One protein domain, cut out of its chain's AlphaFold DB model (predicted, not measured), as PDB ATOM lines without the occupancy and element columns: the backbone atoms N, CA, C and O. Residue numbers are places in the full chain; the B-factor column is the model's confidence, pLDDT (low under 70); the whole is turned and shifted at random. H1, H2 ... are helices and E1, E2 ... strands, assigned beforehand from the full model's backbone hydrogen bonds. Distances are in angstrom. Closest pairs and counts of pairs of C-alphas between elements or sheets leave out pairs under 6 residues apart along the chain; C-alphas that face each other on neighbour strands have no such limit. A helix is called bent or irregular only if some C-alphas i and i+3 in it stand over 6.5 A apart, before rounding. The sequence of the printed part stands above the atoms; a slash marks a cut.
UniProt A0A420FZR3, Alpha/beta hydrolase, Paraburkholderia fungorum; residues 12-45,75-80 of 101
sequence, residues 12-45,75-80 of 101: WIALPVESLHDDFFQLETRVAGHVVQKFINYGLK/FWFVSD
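What this domain is: This is residues 12 to 45 and 75 to 80 of the 101 residues of the protein "Alpha/beta hydrolase" of Paraburkholderia fungorum (UniProt A0A420FZR3). The printed chain makes a flat, open U: the helix H2 is one arm, the strand E1 is the other, and the short helix H1 lies by the turn between them. The strand E2 lies toward the open end of the U, off one of its flat sides, beginning by H2 at Phe 75 and running out near E1, with few contacts between the parts. The printed part has 40 residues, with two named helices and two named strands in the order E1, H1, H2, E2; the class is mixed, helices and strands, and no two named strands pair into a sheet. The whole is only just compact, close to loose, with a radius of gyration of the C-alphas of 10.5 A, and its C-alphas span 26 by 25 by 13 A along their three main axes.

Where its parts are: The longest helix is H2, residues 31 to 41, from Val 31 to Asn 41, and it measures 15.2 A from first to last C-alpha. Its C-alpha 31 is at (165.480, 113.263, 106.292) and its C-alpha 41 at (166.014, 123.058, 117.956). Before it in the chain comes H1, residues 22 to 25, from Asp 22 to Phe 25, 5.5 A long. The longest strand is E1, residues 12 to 16, which begins the printed part with C-alpha 12 at (180.411, 123.742, 116.618) and measures 13.0 A. The strand E2, residues 75 to 78, measures 10.0 A and ends with C-alpha 78 at (181.845, 123.789, 103.819). Residues 79 and 80 follow it.

How they stand to each other: H2 and H1 touch only at the corner by their link, with 4 pairs of C-alphas within 8 A. Their closest C-alphas are those of Phe 24 and Ala 32, 5.2 A apart, while their centres are 13.2 A apart. Between H2 and E2 there are 3 pairs of C-alphas within 8 A. The closest C-alphas of these two elements are those of Val 36 and Phe 75, 7.1 A apart, and their centres are 13.0 A apart. E1 and E2 are near each other: no pair of their C-alphas is within 8 A, but 8 pairs are within 10 A. Each of the two strands pairs with no named strand. E1 and H2 are apart, and so are H1 and E2. E1 and H1 are apart too, though they follow each other in the chain. In H2 every pair of O i and N i+4 is within hydrogen-bond range. H1, with four residues, is too short for such a pair, and its 1 pair of O i and N i+3 is within range. Neither helix is bent or irregular.

The domain as a whole: The two C-alphas farthest apart are those of Trp 12 and Glu 28, at 27.1 A, and the first and last printed C-alphas, those of Trp 12 and Asp 80, are 14.7 A apart. Residues 46 to 74 are cut out and not printed, and C-alpha 45 and C-alpha 75 are 5.7 A apart across this cut. The link from H2 to E2 is the one across the cut, with 33 residues between them in the chain, 29 of them not printed. Of the links that are printed whole, E1 to H1 and H1 to H2 are both tight, with 5 residues each. The mean pLDDT of the printed part is 81.7. Confidence is low at one printed residue, Thr 29, which is under 70 and lies between H1 and H2.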
ATOM      1  N   TRP A  12     180.484 124.290 117.975       82.06
ATOM      2  CA  TRP A  12     180.411 123.742 116.618       82.06
ATOM      3  C   TRP A  12     180.970 122.322 116.517       82.06
ATOM      4  O   TRP A  12     182.092 122.054 116.939       82.06
ATOM      5  N   ILE A  13     180.208 121.441 115.872       86.31
ATOM      6  CA  ILE A  13     180.592 120.065 115.552       86.31
ATOM      7  C   ILE A  13     180.954 119.997 114.068       86.31
ATOM      8  O   ILE A  13     180.115 120.296 113.221       86.31
ATOM      9  N   ALA A  14     182.180 119.587 113.745       89.00
ATOM     10  CA  ALA A  14     182.577 119.298 112.370       89.00
ATOM     11  C   ALA A  14     182.229 117.842 112.024       89.00
ATOM     12  O   ALA A  14     182.741 116.918 112.654       89.00
ATOM     13  N   LEU A  15     181.363 117.637 111.032       88.44
ATOM     14  CA  LEU A  15     180.970 116.323 110.532       88.44
ATOM     15  C   LEU A  15     181.518 116.123 109.118       88.44
ATOM     16  O   LEU A  15     181.091 116.830 108.206       88.44
ATOM     17  N   PRO A  16     182.433 115.170 108.900       88.31
ATOM     18  CA  PRO A  16     182.858 114.806 107.558       88.31
ATOM     19  C   PRO A  16     181.669 114.328 106.720       88.31
ATOM     20  O   PRO A  16     180.824 113.574 107.205       88.31
ATOM     21  N   VAL A  17     181.621 114.722 105.449       86.44
ATOM     22  CA  VAL A  17     180.583 114.279 104.503       86.44
ATOM     23  C   VAL A  17     180.517 112.749 104.399       86.44
ATOM     24  O   VAL A  17     179.436 112.187 104.300       86.44
ATOM     25  N   GLU A  18     181.662 112.073 104.520       84.94
ATOM     26  CA  GLU A  18     181.800 110.609 104.533       84.94
ATOM     27  C   GLU A  18     181.112 109.927 105.728       84.94
ATOM     28  O   GLU A  18     180.815 108.739 105.673       84.94
ATOM     29  N   SER A  19     180.844 110.667 106.810       84.50
ATOM     30  CA  SER A  19     180.096 110.156 107.966       84.50
ATOM     31  C   SER A  19     178.579 110.228 107.764       84.50
ATOM     32  O   SER A  19     177.828 109.685 108.575       84.50
ATOM     33  N   LEU A  20     178.112 110.909 106.714       81.62
ATOM     34  CA  LEU A  20     176.700 111.023 106.373       81.62
ATOM     35  C   LEU A  20     176.341 109.985 105.310       81.62
ATOM     36  O   LEU A  20     177.033 109.827 104.309       81.62
ATOM     37  N   HIS A  21     175.229 109.288 105.525       80.88
ATOM     38  CA  HIS A  21     174.687 108.364 104.534       80.88
ATOM     39  C   HIS A  21     174.161 109.135 103.314       80.88
ATOM     40  O   HIS A  21     173.626 110.234 103.472       80.88
ATOM     41  N   ASP A  22     174.230 108.542 102.118       78.94
ATOM     42  CA  ASP A  22     173.766 109.171 100.869       78.94
ATOM     43  C   ASP A  22     172.310 109.667 100.938       78.94
ATOM     44  O   ASP A  22     171.963 110.691 100.344       78.94
ATOM     45  N   ASP A  23     171.464 108.990 101.720       78.69
ATOM     46  CA  ASP A  23     170.060 109.367 101.943       78.69
ATOM     47  C   ASP A  23     169.905 110.742 102.601       78.69
ATOM     48  O   ASP A  23     168.892 111.415 102.406       78.69
ATOM     49  N   PHE A  24     170.913 111.202 103.348       77.88
ATOM     50  CA  PHE A  24     170.927 112.553 103.904       77.88
ATOM     51  C   PHE A  24     170.910 113.614 102.798       77.88
ATOM     52  O   PHE A  24     170.307 114.670 102.961       77.88
ATOM     53  N   PHE A  25     171.525 113.331 101.650       77.62
ATOM     54  CA  PHE A  25     171.558 114.244 100.509       77.62
ATOM     55  C   PHE A  25     170.332 114.086  99.594       77.62
ATOM     56  O   PHE A  25     170.109 114.910  98.703       77.62
ATOM     57  N   GLN A  26     169.497 113.069  99.832       78.88
ATOM     58  CA  GLN A  26     168.238 112.845  99.123       78.88
ATOM     59  C   GLN A  26     167.068 113.495  99.867       78.88
ATOM     60  O   GLN A  26     166.403 112.886 100.703       78.88
ATOM     61  N   LEU A  27     166.763 114.749  99.533       72.62
ATOM     62  CA  LEU A  27     165.685 115.516 100.178       72.62
ATOM     63  C   LEU A  27     164.267 114.972  99.963       72.62
ATOM     64  O   LEU A  27     163.380 115.288 100.757       72.62
ATOM     65  N   GLU A  28     164.051 114.118  98.962       70.44
ATOM     66  CA  GLU A  28     162.781 113.404  98.765       70.44
ATOM     67  C   GLU A  28     162.407 112.542  99.982       70.44
ATOM     68  O   GLU A  28     161.229 112.372 100.295       70.44
ATOM     69  N   THR A  29     163.405 112.084 100.742       68.44
ATOM     70  CA  THR A  29     163.210 111.307 101.974       68.44
ATOM     71  C   THR A  29     162.733 112.161 103.158       68.44
ATOM     72  O   THR A  29     162.366 111.623 104.200       68.44
ATOM     73  N   ARG A  30     162.750 113.501 103.031       75.62
ATOM     74  CA  ARG A  30     162.539 114.495 104.107       75.62
ATOM     75  C   ARG A  30     163.503 114.376 105.298       75.62
ATOM     76  O   ARG A  30     163.356 115.112 106.277       75.62
ATOM     77  N   VAL A  31     164.516 113.513 105.212       75.06
ATOM     78  CA  VAL A  31     165.480 113.263 106.292       75.06
ATOM     79  C   VAL A  31     166.332 114.503 106.555       75.06
ATOM     80  O   VAL A  31     166.420 114.941 107.699       75.06
ATOM     81  N   ALA A  32     166.890 115.124 105.510       75.50
ATOM     82  CA  ALA A  32     167.787 116.276 105.643       75.50
ATOM     83  C   ALA A  32     167.140 117.446 106.404       75.50
ATOM     84  O   ALA A  32     167.703 117.958 107.369       75.50
ATOM     85  N   GLY A  33     165.914 117.819 106.019       79.19
ATOM     86  CA  GLY A  33     165.169 118.898 106.670       79.19
ATOM     87  C   GLY A  33     164.855 118.593 108.136       79.19
ATOM     88  O   GLY A  33     165.061 119.448 108.994       79.19
ATOM     89  N   HIS A  34     164.433 117.362 108.451       80.81
ATOM     90  CA  HIS A  34     164.176 116.938 109.834       80.81
ATOM     91  C   HIS A  34     165.444 116.938 110.694       80.81
ATOM     92  O   HIS A  34     165.400 117.311 111.867       80.81
ATOM     93  N   VAL A  35     166.574 116.516 110.127       78.75
ATOM     94  CA  VAL A  35     167.860 116.486 110.826       78.75
ATOM     95  C   VAL A  35     168.361 117.907 111.091       78.75
ATOM     96  O   VAL A  35     168.687 118.227 112.233       78.75
ATOM     97  N   VAL A  36     168.337 118.786 110.084       80.00
ATOM     98  CA  VAL A  36     168.706 120.204 110.233       80.00
ATOM     99  C   VAL A  36     167.820 120.892 111.274       80.00
ATOM    100  O   VAL A  36     168.336 121.526 112.193       80.00
ATOM    101  N   GLN A  37     166.496 120.711 111.200       81.69
ATOM    102  CA  GLN A  37     165.572 121.272 112.191       81.69
ATOM    103  C   GLN A  37     165.851 120.764 113.604       81.69
ATOM    104  O   GLN A  37     165.825 121.554 114.545       81.69
ATOM    105  N   LYS A  38     166.147 119.467 113.778       83.44
ATOM    106  CA  LYS A  38     166.542 118.933 115.085       83.44
ATOM    107  C   LYS A  38     167.774 119.653 115.611       83.44
ATOM    108  O   LYS A  38     167.717 120.161 116.723       83.44
ATOM    109  N   PHE A  39     168.852 119.744 114.835       78.38
ATOM    110  CA  PHE A  39     170.077 120.408 115.290       78.38
ATOM    111  C   PHE A  39     169.835 121.858 115.716       78.38
ATOM    112  O   PHE A  39     170.275 122.252 116.796       78.38
ATOM    113  N   ILE A  40     169.046 122.601 114.935       78.62
ATOM    114  CA  ILE A  40     168.641 123.969 115.275       78.62
ATOM    115  C   ILE A  40     167.844 123.997 116.588       78.62
ATOM    116  O   ILE A  40     168.169 124.780 117.479       78.62
ATOM    117  N   ASN A  41     166.846 123.123 116.748       82.50
ATOM    118  CA  ASN A  41     166.014 123.058 117.956       82.50
ATOM    119  C   ASN A  41     166.807 122.650 119.207       82.50
ATOM    120  O   ASN A  41     166.504 123.116 120.302       82.50
ATOM    121  N   TYR A  42     167.821 121.796 119.058       79.56
ATOM    122  CA  TYR A  42     168.723 121.406 120.145       79.56
ATOM    123  C   TYR A  42     169.797 122.464 120.446       79.56
ATOM    124  O   TYR A  42     170.568 122.288 121.386       79.56
ATOM    125  N   GLY A  43     169.867 123.552 119.671       76.88
ATOM    126  CA  GLY A  43     170.885 124.593 119.830       76.88
ATOM    127  C   GLY A  43     172.302 124.129 119.479       76.88
ATOM    128  O   GLY A  43     173.271 124.793 119.843       76.88
ATOM    129  N   LEU A  44     172.434 122.998 118.782       82.31
ATOM    130  CA  LEU A  44     173.717 122.457 118.350       82.31
ATOM    131  C   LEU A  44     174.125 123.125 117.044       82.31
ATOM    132  O   LEU A  44     173.336 123.154 116.096       82.31
ATOM    133  N   LYS A  45     175.363 123.624 116.974       86.00
ATOM    134  CA  LYS A  45     175.901 124.142 115.718       86.00
ATOM    135  C   LYS A  45     176.709 123.058 115.024       86.00
ATOM    136  O   LYS A  45     177.552 122.415 115.644       86.00
ATOM    137  N   PHE A  75     173.902 125.857 111.140       87.62
ATOM    138  CA  PHE A  75     174.212 124.714 110.289       87.62
ATOM    139  C   PHE A  75     174.950 125.176 109.045       87.62
ATOM    140  O   PHE A  75     174.421 125.995 108.311       87.62
ATOM    141  N   TRP A  76     176.149 124.665 108.795       90.25
ATOM    142  CA  TRP A  76     176.950 125.048 107.637       90.25
ATOM    143  C   TRP A  76     177.345 123.851 106.796       90.25
ATOM    144  O   TRP A  76     177.570 122.759 107.307       90.25
ATOM    145  N   PHE A  77     177.504 124.102 105.504       89.62
ATOM    146  CA  PHE A  77     178.148 123.197 104.566       89.62
ATOM    147  C   PHE A  77     179.382 123.892 104.011       89.62
ATOM    148  O   PHE A  77     179.289 124.981 103.432       89.62
ATOM    149  N   VAL A  78     180.536 123.267 104.211       91.25
ATOM    150  CA  VAL A  78     181.845 123.789 103.819       91.25
ATOM    151  C   VAL A  78     182.617 122.722 103.059       91.25
ATOM    152  O   VAL A  78     182.534 121.537 103.362       91.25
ATOM    153  N   SER A  79     183.381 123.155 102.063       88.75
ATOM    154  CA  SER A  79     184.125 122.265 101.168       88.75
ATOM    155  C   SER A  79     185.256 121.521 101.884       88.75
ATOM    156  O   SER A  79     185.566 120.384 101.538       88.75
ATOM    157  N   ASP A  80     185.864 122.167 102.882       88.44
ATOM    158  CA  ASP A  80     187.033 121.686 103.610       88.44
ATOM    159  C   ASP A  80     187.151 122.351 104.996       88.44
ATOM    160  O   ASP A  80     186.453 123.320 105.319       88.44
TER     161      ASP A  80